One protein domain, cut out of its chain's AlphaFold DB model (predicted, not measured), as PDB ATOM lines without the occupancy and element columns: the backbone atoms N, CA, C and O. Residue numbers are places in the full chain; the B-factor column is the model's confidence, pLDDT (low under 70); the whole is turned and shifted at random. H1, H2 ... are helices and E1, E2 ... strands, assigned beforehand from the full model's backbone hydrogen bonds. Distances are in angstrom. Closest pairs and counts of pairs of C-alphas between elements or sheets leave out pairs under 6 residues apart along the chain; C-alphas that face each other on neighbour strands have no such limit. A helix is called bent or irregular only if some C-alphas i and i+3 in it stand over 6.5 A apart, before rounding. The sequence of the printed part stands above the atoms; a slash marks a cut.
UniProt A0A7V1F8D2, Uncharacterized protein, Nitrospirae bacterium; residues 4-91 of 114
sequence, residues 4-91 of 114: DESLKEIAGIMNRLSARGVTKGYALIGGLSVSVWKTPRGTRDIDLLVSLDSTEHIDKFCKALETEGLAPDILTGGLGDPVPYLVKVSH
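What this domain is: This is residues 4 to 91 of the 114 residues of an uncharacterized protein of Nitrospirae bacterium (UniProt A0A7V1F8D2). Two antiparallel strand pairs, E1 with E2 and E3 with E4, lie near each other, with the long helix H1 packed on the first pair, mostly on E1, and H3 packed on the second, mostly on E3. Short H2 sits at one end of the first pair, and the loop from E3 to E4 reaches out to Leu 79. The 88 printed residues hold three named helices and four named strands, in the order H1 E1 H2 E2 H3 E3 E4, class mixed. The whole is compact, radius of gyration of the C-alphas 13.4 A, spanning 37 by 33 by 21 A.

How they stand to each other: E1, residues 25 to 29, and E2, residues 47 to 51, are antiparallel at 153 degrees, with N 27 and O 49 2.8 A apart. The closest C-alphas of E1 and H1, residues 4 to 19, are those of Gly 25 and Ser 18, 6.2 A. For E2 and H2, residues 30 to 36, they are Asp 47 and Gly 30, 5.5 A. The hairpin of E3, residues 71 to 75, and E4, residues 86 to 90, has N 73 and O 88 2.8 A apart. The closest C-alphas of E2 and E4 are Asp 47 and Lys 88, 7.9 A. H3, residues 55 to 67, has Cys 62 5.9 A from Pro 72 of E3, C-alpha to C-alpha. H1 and H3 are close but not clearly touching, at a steep tilt of 56 degrees, opposite ways. Every O i to N i+4 pair of H1 is within hydrogen-bond range, against 7 of 9 in H3 and 0 of 3 in H2, where 3 of 4 O i to N i+3 pairs are.

Where its parts are: H1 runs 22.2 A from C-alpha 4 at (225.924, 115.307, 151.057). H3 runs 19.8 A and is irregular, C-alphas 56 and 59 being 7.0 A apart. E4 ends with C-alpha 90 at (234.942, 127.841, 146.130).

The domain as a whole: The C-alphas farthest apart, Glu 5 and Leu 79, are 37.4 A apart. The printed part has no cut and no long link. pLDDT is under 70 at residues 40 to 43, 77 to 85 and 89 to 91.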
ATOM      1  N   ASP A   4     225.362 116.270 150.112       76.00
ATOM      2  CA  ASP A   4     225.924 115.307 151.057       76.00
ATOM      3  C   ASP A   4     227.329 114.858 150.642       76.00
ATOM      4  O   ASP A   4     228.198 114.728 151.504       76.00
ATOM      5  N   GLU A   5     227.599 114.684 149.344       78.31
ATOM      6  CA  GLU A   5     228.958 114.406 148.883       78.31
ATOM      7  C   GLU A   5     229.878 115.614 149.061       78.31
ATOM      8  O   GLU A   5     231.012 115.441 149.496       78.31
ATOM      9  N   SER A   6     229.373 116.830 148.838       79.56
ATOM     10  CA  SER A   6     230.146 118.063 149.057       79.56
ATOM     11  C   SER A   6     230.512 118.242 150.534       79.56
ATOM     12  O   SER A   6     231.643 118.587 150.870       79.56
ATOM     13  N   LEU A   7     229.578 117.941 151.441       82.00
ATOM     14  CA  LEU A   7     229.824 117.927 152.881       82.00
ATOM     15  C   LEU A   7     230.841 116.855 153.283       82.00
ATOM     16  O   LEU A   7     231.745 117.144 154.066       82.00
ATOM     17  N   LYS A   8     230.725 115.632 152.748       85.75
ATOM     18  CA  LYS A   8     231.692 114.548 152.996       85.75
ATOM     19  C   LYS A   8     233.088 114.925 152.506       85.75
ATOM     20  O   LYS A   8     234.065 114.661 153.206       85.75
ATOM     21  N   GLU A   9     233.187 115.546 151.335       87.12
ATOM     22  CA  GLU A   9     234.453 115.991 150.761       87.12
ATOM     23  C   GLU A   9     235.102 117.078 151.621       87.12
ATOM     24  O   GLU A   9     236.243 116.905 152.055       87.12
ATOM     25  N   ILE A  10     234.365 118.146 151.945       88.75
ATOM     26  CA  ILE A  10     234.866 119.242 152.783       88.75
ATOM     27  C   ILE A  10     235.244 118.738 154.178       88.75
ATOM     28  O   ILE A  10     236.335 119.043 154.660       88.75
ATOM     29  N   ALA A  11     234.414 117.905 154.813       89.69
ATOM     30  CA  ALA A  11     234.755 117.293 156.096       89.69
ATOM     31  C   ALA A  11     236.027 116.432 155.991       89.69
ATOM     32  O   ALA A  11     236.900 116.494 156.858       89.69
ATOM     33  N   GLY A  12     236.174 115.668 154.906       93.44
ATOM     34  CA  GLY A  12     237.369 114.879 154.621       93.44
ATOM     35  C   GLY A  12     238.630 115.736 154.482       93.44
ATOM     36  O   GLY A  12     239.657 115.402 155.074       93.44
ATOM     37  N   ILE A  13     238.548 116.849 153.748       93.62
ATOM     38  CA  ILE A  13     239.632 117.832 153.612       93.62
ATOM     39  C   ILE A  13     240.003 118.390 154.986       93.62
ATOM     40  O   ILE A  13     241.160 118.308 155.397       93.62
ATOM     41  N   MET A  14     239.025 118.882 155.743       93.00
ATOM     42  CA  MET A  14     239.274 119.484 157.053       93.00
ATOM     43  C   MET A  14     239.872 118.488 158.055       93.00
ATOM     44  O   MET A  14     240.778 118.846 158.809       93.00
ATOM     45  N   ASN A  15     239.452 117.221 158.014       92.81
ATOM     46  CA  ASN A  15     240.040 116.156 158.826       92.81
ATOM     47  C   ASN A  15     241.507 115.891 158.449       92.81
ATOM     48  O   ASN A  15     242.346 115.741 159.338       92.81
ATOM     49  N   ARG A  16     241.853 115.886 157.152       94.62
ATOM     50  CA  ARG A  16     243.254 115.767 156.700       94.62
ATOM     51  C   ARG A  16     244.099 116.958 157.140       94.62
ATOM     52  O   ARG A  16     245.229 116.774 157.590       94.62
ATOM     53  N   LEU A  17     243.558 118.172 157.044       92.75
ATOM     54  CA  LEU A  17     244.238 119.385 157.498       92.75
ATOM     55  C   LEU A  17     244.474 119.368 159.012       92.75
ATOM     56  O   LEU A  17     245.566 119.718 159.464       92.75
ATOM     57  N   SER A  18     243.496 118.904 159.790       90.69
ATOM     58  CA  SER A  18     243.650 118.740 161.236       90.69
ATOM     59  C   SER A  18     244.698 117.676 161.586       90.69
ATOM     60  O   SER A  18     245.595 117.946 162.383       90.69
ATOM     61  N   ALA A  19     244.690 116.520 160.912       91.75
ATOM     62  CA  ALA A  19     245.693 115.466 161.104       91.75
ATOM     63  C   ALA A  19     247.133 115.922 160.787       91.75
ATOM     64  O   ALA A  19     248.092 115.407 161.358       91.75
ATOM     65  N   ARG A  20     247.291 116.913 159.901       92.50
ATOM     66  CA  ARG A  20     248.577 117.549 159.560       92.50
ATOM     67  C   ARG A  20     248.964 118.701 160.497       92.50
ATOM     68  O   ARG A  20     249.990 119.340 160.266       92.50
ATOM     69  N   GLY A  21     248.146 119.010 161.503       90.25
ATOM     70  CA  GLY A  21     248.361 120.134 162.416       90.25
ATOM     71  C   GLY A  21     248.210 121.505 161.752       90.25
ATOM     72  O   GLY A  21     248.809 122.478 162.200       90.25
ATOM     73  N   VAL A  22     247.463 121.597 160.646       90.94
ATOM     74  CA  VAL A  22     247.156 122.884 159.996       90.94
ATOM     75  C   VAL A  22     246.037 123.609 160.749       90.94
ATOM     76  O   VAL A  22     246.044 124.834 160.827       90.94
ATOM     77  N   THR A  23     245.098 122.856 161.326       88.75
ATOM     78  CA  THR A  23     244.000 123.368 162.157       88.75
ATOM     79  C   THR A  23     243.874 122.518 163.423       88.75
ATOM     80  O   THR A  23     244.203 121.329 163.416       88.75
ATOM     81  N   LYS A  24     243.371 123.100 164.514       86.75
ATOM     82  CA  LYS A  24     243.065 122.366 165.760       86.75
ATOM     83  C   LYS A  24     241.667 121.755 165.775       86.75
ATOM     84  O   LYS A  24     241.359 120.931 166.629       86.75
ATOM     85  N   GLY A  25     240.826 122.170 164.840       85.88
ATOM     86  CA  GLY A  25     239.449 121.730 164.727       85.88
ATOM     87  C   GLY A  25     238.634 122.707 163.899       85.88
ATOM     88  O   GLY A  25     239.096 123.795 163.544       85.88
ATOM     89  N   TYR A  26     237.410 122.304 163.594       89.81
ATOM     90  CA  TYR A  26     236.446 123.122 162.881       89.81
ATOM     91  C   TYR A  26     235.026 122.781 163.334       89.81
ATOM     92  O   TYR A  26     234.776 121.696 163.860       89.81
ATOM     93  N   ALA A  27     234.100 123.706 163.114       87.12
ATOM     94  CA  ALA A  27     232.675 123.501 163.312       87.12
ATOM     95  C   ALA A  27     231.904 124.020 162.096       87.12
ATOM     96  O   ALA A  27     232.252 125.060 161.535       87.12
ATOM     97  N   LEU A  28     230.851 123.302 161.704       87.06
ATOM     98  CA  LEU A  28     229.892 123.788 160.715       87.06
ATOM     99  C   LEU A  28     229.039 124.890 161.348       87.06
ATOM    100  O   LEU A  28     228.456 124.683 162.413       87.06
ATOM    101  N   ILE A  29     228.946 126.037 160.682       85.88
ATOM    102  CA  ILE A  29     228.127 127.176 161.109       85.88
ATOM    103  C   ILE A  29     227.188 127.606 159.967       85.88
ATOM    104  O   ILE A  29     227.030 126.897 158.972       85.88
ATOM    105  N   GLY A  30     226.500 128.735 160.133       81.94
ATOM    106  CA  GLY A  30     225.691 129.334 159.068       81.94
ATOM    107  C   GLY A  30     224.407 128.567 158.741       81.94
ATOM    108  O   GLY A  30     223.924 127.744 159.525       81.94
ATOM    109  N   GLY A  31     223.825 128.857 157.576       79.56
ATOM    110  CA  GLY A  31     222.509 128.341 157.176       79.56
ATOM    111  C   GLY A  31     222.454 126.817 157.069       79.56
ATOM    112  O   GLY A  31     221.433 126.208 157.397       79.56
ATOM    113  N   LEU A  32     223.570 126.187 156.686       82.62
ATOM    114  CA  LEU A  32     223.660 124.734 156.599       82.62
ATOM    115  C   LEU A  32     223.678 124.060 157.974       82.62
ATOM    116  O   LEU A  32     223.101 122.988 158.121       82.62
ATOM    117  N   SER A  33     224.264 124.678 159.003       83.31
ATOM    118  CA  SER A  33     224.266 124.106 160.361       83.31
ATOM    119  C   SER A  33     222.856 123.938 160.949       83.31
ATOM    120  O   SER A  33     222.594 122.999 161.698       83.31
ATOM    121  N   VAL A  34     221.904 124.782 160.533       79.81
ATOM    122  CA  VAL A  34     220.490 124.703 160.943       79.81
ATOM    123  C   VAL A  34     219.793 123.464 160.357       79.81
ATOM    124  O   VAL A  34     218.759 123.039 160.878       79.81
ATOM    125  N   SER A  35     220.383 122.833 159.329       75.94
ATOM    126  CA  SER A  35     219.832 121.641 158.669       75.94
ATOM    127  C   SER A  35     219.593 120.454 159.603       75.94
ATOM    128  O   SER A  35     218.732 119.622 159.326       75.94
ATOM    129  N   VAL A  36     220.294 120.419 160.742       73.00
ATOM    130  CA  VAL A  36     220.127 119.408 161.795       73.00
ATOM    131  C   VAL A  36     218.706 119.406 162.373       73.00
ATOM    132  O   VAL A  36     218.216 118.361 162.791       73.00
ATOM    133  N   TRP A  37     218.023 120.554 162.373       73.56
ATOM    134  CA  TRP A  37     216.698 120.716 162.983       73.56
ATOM    135  C   TRP A  37     215.571 120.895 161.963       73.56
ATOM    136  O   TRP A  37     214.402 120.700 162.293       73.56
ATOM    137  N   LYS A  38     215.893 121.303 160.731       74.12
ATOM    138  CA  LYS A  38     214.913 121.574 159.671       74.12
ATOM    139  C   LYS A  38     215.590 121.594 158.309       74.12
ATOM    140  O   LYS A  38     216.705 122.075 158.214       74.12
ATOM    141  N   THR A  39     214.897 121.208 157.235       70.50
ATOM    142  CA  THR A  39     215.409 121.368 155.862       70.50
ATOM    143  C   THR A  39     215.927 122.799 155.624       70.50
ATOM    144  O   THR A  39     215.158 123.757 155.790       70.50
ATOM    145  N   PRO A  40     217.207 122.974 155.253       66.88
ATOM    146  CA  PRO A  40     217.790 124.292 155.044       66.88
ATOM    147  C   PRO A  40     217.162 124.943 153.805       66.88
ATOM    148  O   PRO A  40     216.915 124.284 152.796       66.88
ATOM    149  N   ARG A  41     216.879 126.247 153.880       61.06
ATOM    150  CA  ARG A  41     216.308 127.018 152.765       61.06
ATOM    151  C   ARG A  41     217.403 127.849 152.107       61.06
ATOM    152  O   ARG A  41     217.904 128.768 152.742       61.06
ATOM    153  N   GLY A  42     217.737 127.538 150.855       64.25
ATOM    154  CA  GLY A  42     218.509 128.420 149.972       64.25
ATOM    155  C   GLY A  42     219.906 128.817 150.461       64.25
ATOM    156  O   GLY A  42     220.330 129.935 150.180       64.25
ATOM    157  N   THR A  43     220.612 127.950 151.199       66.06
ATOM    158  CA  THR A  43     222.029 128.196 151.526       66.06
ATOM    159  C   THR A  43     222.874 127.856 150.309       66.06
ATOM    160  O   THR A  43     222.646 126.820 149.678       66.06
ATOM    161  N   ARG A  44     223.813 128.741 149.961       71.69
ATOM    162  CA  ARG A  44     224.577 128.641 148.714       71.69
ATOM    163  C   ARG A  44     226.065 128.328 148.909       71.69
ATOM    164  O   ARG A  44     226.880 128.430 147.995       71.69
ATOM    165  N   ASP A  45     226.405 127.957 150.123       76.94
ATOM    166  CA  ASP A  45     227.749 127.913 150.658       76.94
ATOM    167  C   ASP A  45     227.793 126.995 151.884       76.94
ATOM    168  O   ASP A  45     226.768 126.612 152.459       76.94
ATOM    169  N   ILE A  46     229.015 126.602 152.243       82.25
ATOM    170  CA  ILE A  46     229.327 125.852 153.456       82.25
ATOM    171  C   ILE A  46     230.187 126.769 154.319       82.25
ATOM    172  O   ILE A  46     231.342 127.031 153.982       82.25
ATOM    173  N   ASP A  47     229.630 127.230 155.434       84.69
ATOM    174  CA  ASP A  47     230.348 128.078 156.378       84.69
ATOM    175  C   ASP A  47     231.006 127.229 157.466       84.69
ATOM    176  O   ASP A  47     230.348 126.436 158.147       84.69
ATOM    177  N   LEU A  48     232.306 127.424 157.668       87.19
ATOM    178  CA  LEU A  48     233.069 126.745 158.710       87.19
ATOM    179  C   LEU A  48     233.712 127.760 159.651       87.19
ATOM    180  O   LEU A  48     234.375 128.697 159.212       87.19
ATOM    181  N   LEU A  49     233.591 127.517 160.954       86.12
ATOM    182  CA  LEU A  49     234.450 128.136 161.955       86.12
ATOM    183  C   LEU A  49     235.679 127.250 162.141       86.12
ATOM    184  O   LEU A  49     235.537 126.084 162.501       86.12
ATOM    185  N   VAL A  50     236.879 127.783 161.915       87.88
ATOM    186  CA  VAL A  50     238.133 127.016 161.972       87.88
ATOM    187  C   VAL A  50     239.016 127.535 163.102       87.88
ATOM    188  O   VAL A  50     239.262 128.733 163.208       87.88
ATOM    189  N   SER A  51     239.513 126.629 163.943       86.38
ATOM    190  CA  SER A  51     240.455 126.961 165.011       86.38
ATOM    191  C   SER A  51     241.894 126.887 164.497       86.38
ATOM    192  O   SER A  51     242.375 125.815 164.111       86.38
ATOM    193  N   LEU A  52     242.575 128.033 164.510       86.69
ATOM    194  CA  LEU A  52     243.987 128.191 164.155       86.69
ATOM    195  C   LEU A  52     244.806 128.568 165.400       86.69
ATOM    196  O   LEU A  52     244.274 129.155 166.338       86.69
ATOM    197  N   ASP A  53     246.105 128.254 165.402       81.12
ATOM    198  CA  ASP A  53     247.012 128.621 166.508       81.12
ATOM    199  C   ASP A  53     247.254 130.130 166.623       81.12
ATOM    200  O   ASP A  53     247.490 130.638 167.716       81.12
ATOM    201  N   SER A  54     247.236 130.833 165.491       79.12
ATOM    202  CA  SER A  54     247.486 132.268 165.374       79.12
ATOM    203  C   SER A  54     246.826 132.795 164.101       79.12
ATOM    204  O   SER A  54     246.671 132.055 163.126       79.12
ATOM    205  N   THR A  55     246.473 134.081 164.085       71.81
ATOM    206  CA  THR A  55     245.998 134.783 162.882       71.81
ATOM    207  C   THR A  55     247.056 134.812 161.779       71.81
ATOM    208  O   THR A  55     246.712 134.754 160.604       71.81
ATOM    209  N   GLU A  56     248.343 134.788 162.135       77.94
ATOM    210  CA  GLU A  56     249.464 134.711 161.186       77.94
ATOM    211  C   GLU A  56     249.494 133.387 160.401       77.94
ATOM    212  O   GLU A  56     250.151 133.275 159.368       77.94
ATOM    213  N   HIS A  57     248.769 132.359 160.859       85.75
ATOM    214  CA  HIS A  57     248.690 131.069 160.174       85.75
ATOM    215  C   HIS A  57     247.608 131.014 159.088       85.75
ATOM    216  O   HIS A  57     247.451 129.967 158.454       85.75
ATOM    217  N   ILE A  58     246.888 132.112 158.836       87.25
ATOM    218  CA  ILE A  58     245.834 132.145 157.817       87.25
ATOM    219  C   ILE A  58     246.379 131.866 156.411       87.25
ATOM    220  O   ILE A  58     245.818 131.039 155.697       87.25
ATOM    221  N   ASP A  59     247.541 132.416 156.057       88.12
ATOM    222  CA  ASP A  59     248.172 132.181 154.751       88.12
ATOM    223  C   ASP A  59     248.570 130.713 154.565       88.12
ATOM    224  O   ASP A  59     248.430 130.131 153.486       88.12
ATOM    225  N   LYS A  60     249.060 130.081 155.639       90.31
ATOM    226  CA  LYS A  60     249.389 128.650 155.650       90.31
ATOM    227  C   LYS A  60     248.129 127.807 155.465       90.31
ATOM    228  O   LYS A  60     248.173 126.804 154.755       90.31
ATOM    229  N   PHE A  61     247.026 128.208 156.094       91.31
ATOM    230  CA  PHE A  61     245.737 127.550 155.941       91.31
ATOM    231  C   PHE A  61     245.207 127.679 154.506       91.31
ATOM    232  O   PHE A  61     244.875 126.660 153.904       91.31
ATOM    233  N   CYS A  62     245.236 128.874 153.909       91.88
ATOM    234  CA  CYS A  62     244.836 129.092 152.515       91.88
ATOM    235  C   CYS A  62     245.664 128.249 151.533       91.88
ATOM    236  O   CYS A  62     245.089 127.510 150.739       91.88
ATOM    237  N   LYS A  63     246.996 128.233 151.659       92.88
ATOM    238  CA  LYS A  63     247.861 127.362 150.835       92.88
ATOM    239  C   LYS A  63     247.534 125.877 150.990       92.88
ATOM    240  O   LYS A  63     247.645 125.094 150.044       92.88
ATOM    241  N   ALA A  64     247.158 125.460 152.197       93.44
ATOM    242  CA  ALA A  64     246.767 124.081 152.440       93.44
ATOM    243  C   ALA A  64     245.430 123.746 151.760       93.44
ATOM    244  O   ALA A  64     245.321 122.667 151.187       93.44
ATOM    245  N   LEU A  65     244.461 124.668 151.755       92.19
ATOM    246  CA  LEU A  65     243.211 124.524 151.002       92.19
ATOM    247  C   LEU A  65     243.466 124.459 149.486       92.19
ATOM    248  O   LEU A  65     242.925 123.581 148.819       92.19
ATOM    249  N   GLU A  66     244.342 125.313 148.953       92.81
ATOM    250  CA  GLU A  66     244.751 125.285 147.539       92.81
ATOM    251  C   GLU A  66     245.362 123.941 147.136       92.81
ATOM    252  O   GLU A  66     245.040 123.391 146.084       92.81
ATOM    253  N   THR A  67     246.198 123.366 148.005       93.69
ATOM    254  CA  THR A  67     246.798 122.039 147.788       93.69
ATOM    255  C   THR A  67     245.741 120.929 147.721       93.69
ATOM    256  O   THR A  67     245.950 119.914 147.063       93.69
ATOM    257  N   GLU A  68     244.597 121.122 148.377       91.31
ATOM    258  CA  GLU A  68     243.452 120.205 148.354       91.31
ATOM    259  C   GLU A  68     242.486 120.513 147.188       91.31
ATOM    260  O   GLU A  68     241.412 119.924 147.102       91.31
ATOM    261  N   GLY A  69     242.859 121.414 146.269       89.38
ATOM    262  CA  GLY A  69     242.086 121.741 145.065       89.38
ATOM    263  C   GLY A  69     240.965 122.760 145.282       89.38
ATOM    264  O   GLY A  69     240.084 122.900 144.432       89.38
ATOM    265  N   LEU A  70     240.978 123.464 146.412       87.38
ATOM    266  CA  LEU A  70     240.018 124.511 146.743       87.38
ATOM    267  C   LEU A  70     240.560 125.893 146.352       87.38
ATOM    268  O   LEU A  70     241.765 126.110 146.356       87.38
ATOM    269  N   ALA A  71     239.677 126.843 146.038       87.00
ATOM    270  CA  ALA A  71     240.063 128.232 145.772       87.00
ATOM    271  C   ALA A  71     239.619 129.127 146.945       87.00
ATOM    272  O   ALA A  71     238.423 129.437 147.027       87.00
ATOM    273  N   PRO A  72     240.522 129.466 147.887       86.94
ATOM    274  CA  PRO A  72     240.198 130.312 149.027       86.94
ATOM    275  C   PRO A  72     240.311 131.803 148.685       86.94
ATOM    276  O   PRO A  72     241.314 132.247 148.137       86.94
ATOM    277  N   ASP A  73     239.324 132.579 149.118       83.50
ATOM    278  CA  ASP A  73     239.348 134.038 149.149       83.50
ATOM    279  C   ASP A  73     239.281 134.503 150.608       83.50
ATOM    280  O   ASP A  73     238.391 134.098 151.364       83.50
ATOM    281  N   ILE A  74     240.215 135.364 151.019       81.44
ATOM    282  CA  ILE A  74     240.204 135.960 152.359       81.44
ATOM    283  C   ILE A  74     239.394 137.254 152.315       81.44
ATOM    284  O   ILE A  74     239.728 138.192 151.593       81.44
ATOM    285  N   LEU A  75     238.350 137.313 153.132       79.25
ATOM    286  CA  LEU A  75     237.551 138.501 153.385       79.25
ATOM    287  C   LEU A  75     237.801 138.956 154.824       79.25
ATOM    288  O   LEU A  75     237.864 138.140 155.741       79.25
ATOM    289  N   THR A  76     237.934 140.259 155.039       70.31
ATOM    290  CA  THR A  76     238.120 140.847 156.373       70.31
ATOM    291  C   THR A  76     236.993 141.824 156.656       70.31
ATOM    292  O   THR A  76     236.617 142.598 155.772       70.31
ATOM    293  N   GLY A  77     236.480 141.819 157.885       66.81
ATOM    294  CA  GLY A  77     235.565 142.856 158.345       66.81
ATOM    295  C   GLY A  77     236.239 144.230 158.445       66.81
ATOM    296  O   GLY A  77     237.465 144.357 158.403       66.81
ATOM    297  N   GLY A  78     235.430 145.286 158.558       63.47
ATOM    298  CA  GLY A  78     235.929 146.645 158.789       63.47
ATOM    299  C   GLY A  78     236.526 146.831 160.191       63.47
ATOM    300  O   GLY A  78     236.399 145.971 161.059       63.47
ATOM    301  N   LEU A  79     237.140 147.994 160.440       47.16
ATOM    302  CA  LEU A  79     237.588 148.413 161.776       47.16
ATOM    303  C   LEU A  79     236.389 148.441 162.745       47.16
ATOM    304  O   LEU A  79     235.621 149.398 162.755       47.16
ATOM    305  N   GLY A  80     236.216 147.374 163.529       58.28
ATOM    306  CA  GLY A  80     235.099 147.189 164.465       58.28
ATOM    307  C   GLY A  80     234.325 145.877 164.298       58.28
ATOM    308  O   GLY A  80     233.461 145.587 165.122       58.28
ATOM    309  N   ASP A  81     234.625 145.080 163.271       61.56
ATOM    310  CA  ASP A  81     234.014 143.762 163.101       61.56
ATOM    311  C   ASP A  81     234.598 142.763 164.122       61.56
ATOM    312  O   ASP A  81     235.824 142.621 164.200       61.56
ATOM    313  N   PRO A  82     233.766 142.068 164.924       60.12
ATOM    314  CA  PRO A  82     234.247 141.021 165.824       60.12
ATOM    315  C   PRO A  82     234.843 139.814 165.081       60.12
ATOM    316  O   PRO A  82     235.501 138.989 165.715       60.12
ATOM    317  N   VAL A  83     234.625 139.690 163.765       61.44
ATOM    318  CA  VAL A  83     235.199 138.643 162.917       61.44
ATOM    319  C   VAL A  83     236.371 139.222 162.112       61.44
ATOM    320  O   VAL A  83     236.162 139.876 161.089       61.44
ATOM    321  N   PRO A  84     237.628 138.976 162.524       62.78
ATOM    322  CA  PRO A  84     238.781 139.549 161.833       62.78
ATOM    323  C   PRO A  84     238.984 138.951 160.432       62.78
ATOM    324  O   PRO A  84     239.435 139.658 159.534       62.78
ATOM    325  N   TYR A  85     238.620 137.677 160.227       63.25
ATOM    326  CA  TYR A  85     238.792 136.975 158.955       63.25
ATOM    327  C   TYR A  85     237.647 135.998 158.666       63.25
ATOM    328  O   TYR A  85     237.288 135.178 159.509       63.25
ATOM    329  N   LEU A  86     237.145 136.044 157.435       71.06
ATOM    330  CA  LEU A  86     236.256 135.067 156.822       71.06
ATOM    331  C   LEU A  86     236.975 134.479 155.603       71.06
ATOM    332  O   LEU A  86     237.285 135.199 154.656       71.06
ATOM    333  N   VAL A  87     237.238 133.174 155.612       70.44
ATOM    334  CA  VAL A  87     237.809 132.481 154.448       70.44
ATOM    335  C   VAL A  87     236.664 131.870 153.659       70.44
ATOM    336  O   VAL A  87     236.064 130.885 154.089       70.44
ATOM    337  N   LYS A  88     236.354 132.458 152.505       74.81
ATOM    338  CA  LYS A  88     235.381 131.896 151.574       74.81
ATOM    339  C   LYS A  88     236.085 130.890 150.683       74.81
ATOM    340  O   LYS A  88     237.138 131.183 150.133       74.81
ATOM    341  N   VAL A  89     235.500 129.713 150.515       69.56
ATOM    342  CA  VAL A  89     236.080 128.669 149.676       69.56
ATOM    343  C   VAL A  89     235.132 128.312 148.544       69.56
ATOM    344  O   VAL A  89     233.947 128.071 148.767       69.56
ATOM    345  N   SER A  90     235.673 128.249 147.330       64.50
ATOM    346  CA  SER A  90     234.942 127.841 146.130       64.50
ATOM    347  C   SER A  90     235.431 126.479 145.628       64.50
ATOM    348  O   SER A  90     236.637 126.230 145.584       64.50
ATOM    349  N   HIS A  91     234.510 125.615 145.186       67.38
ATOM    350  CA  HIS A  91     234.827 124.338 144.535       67.38
ATOM    351  C   HIS A  91     233.911 124.096 143.325       67.38
ATOM    352  O   HIS A  91     232.700 124.327 143.383       67.38
TER     353      HIS A  91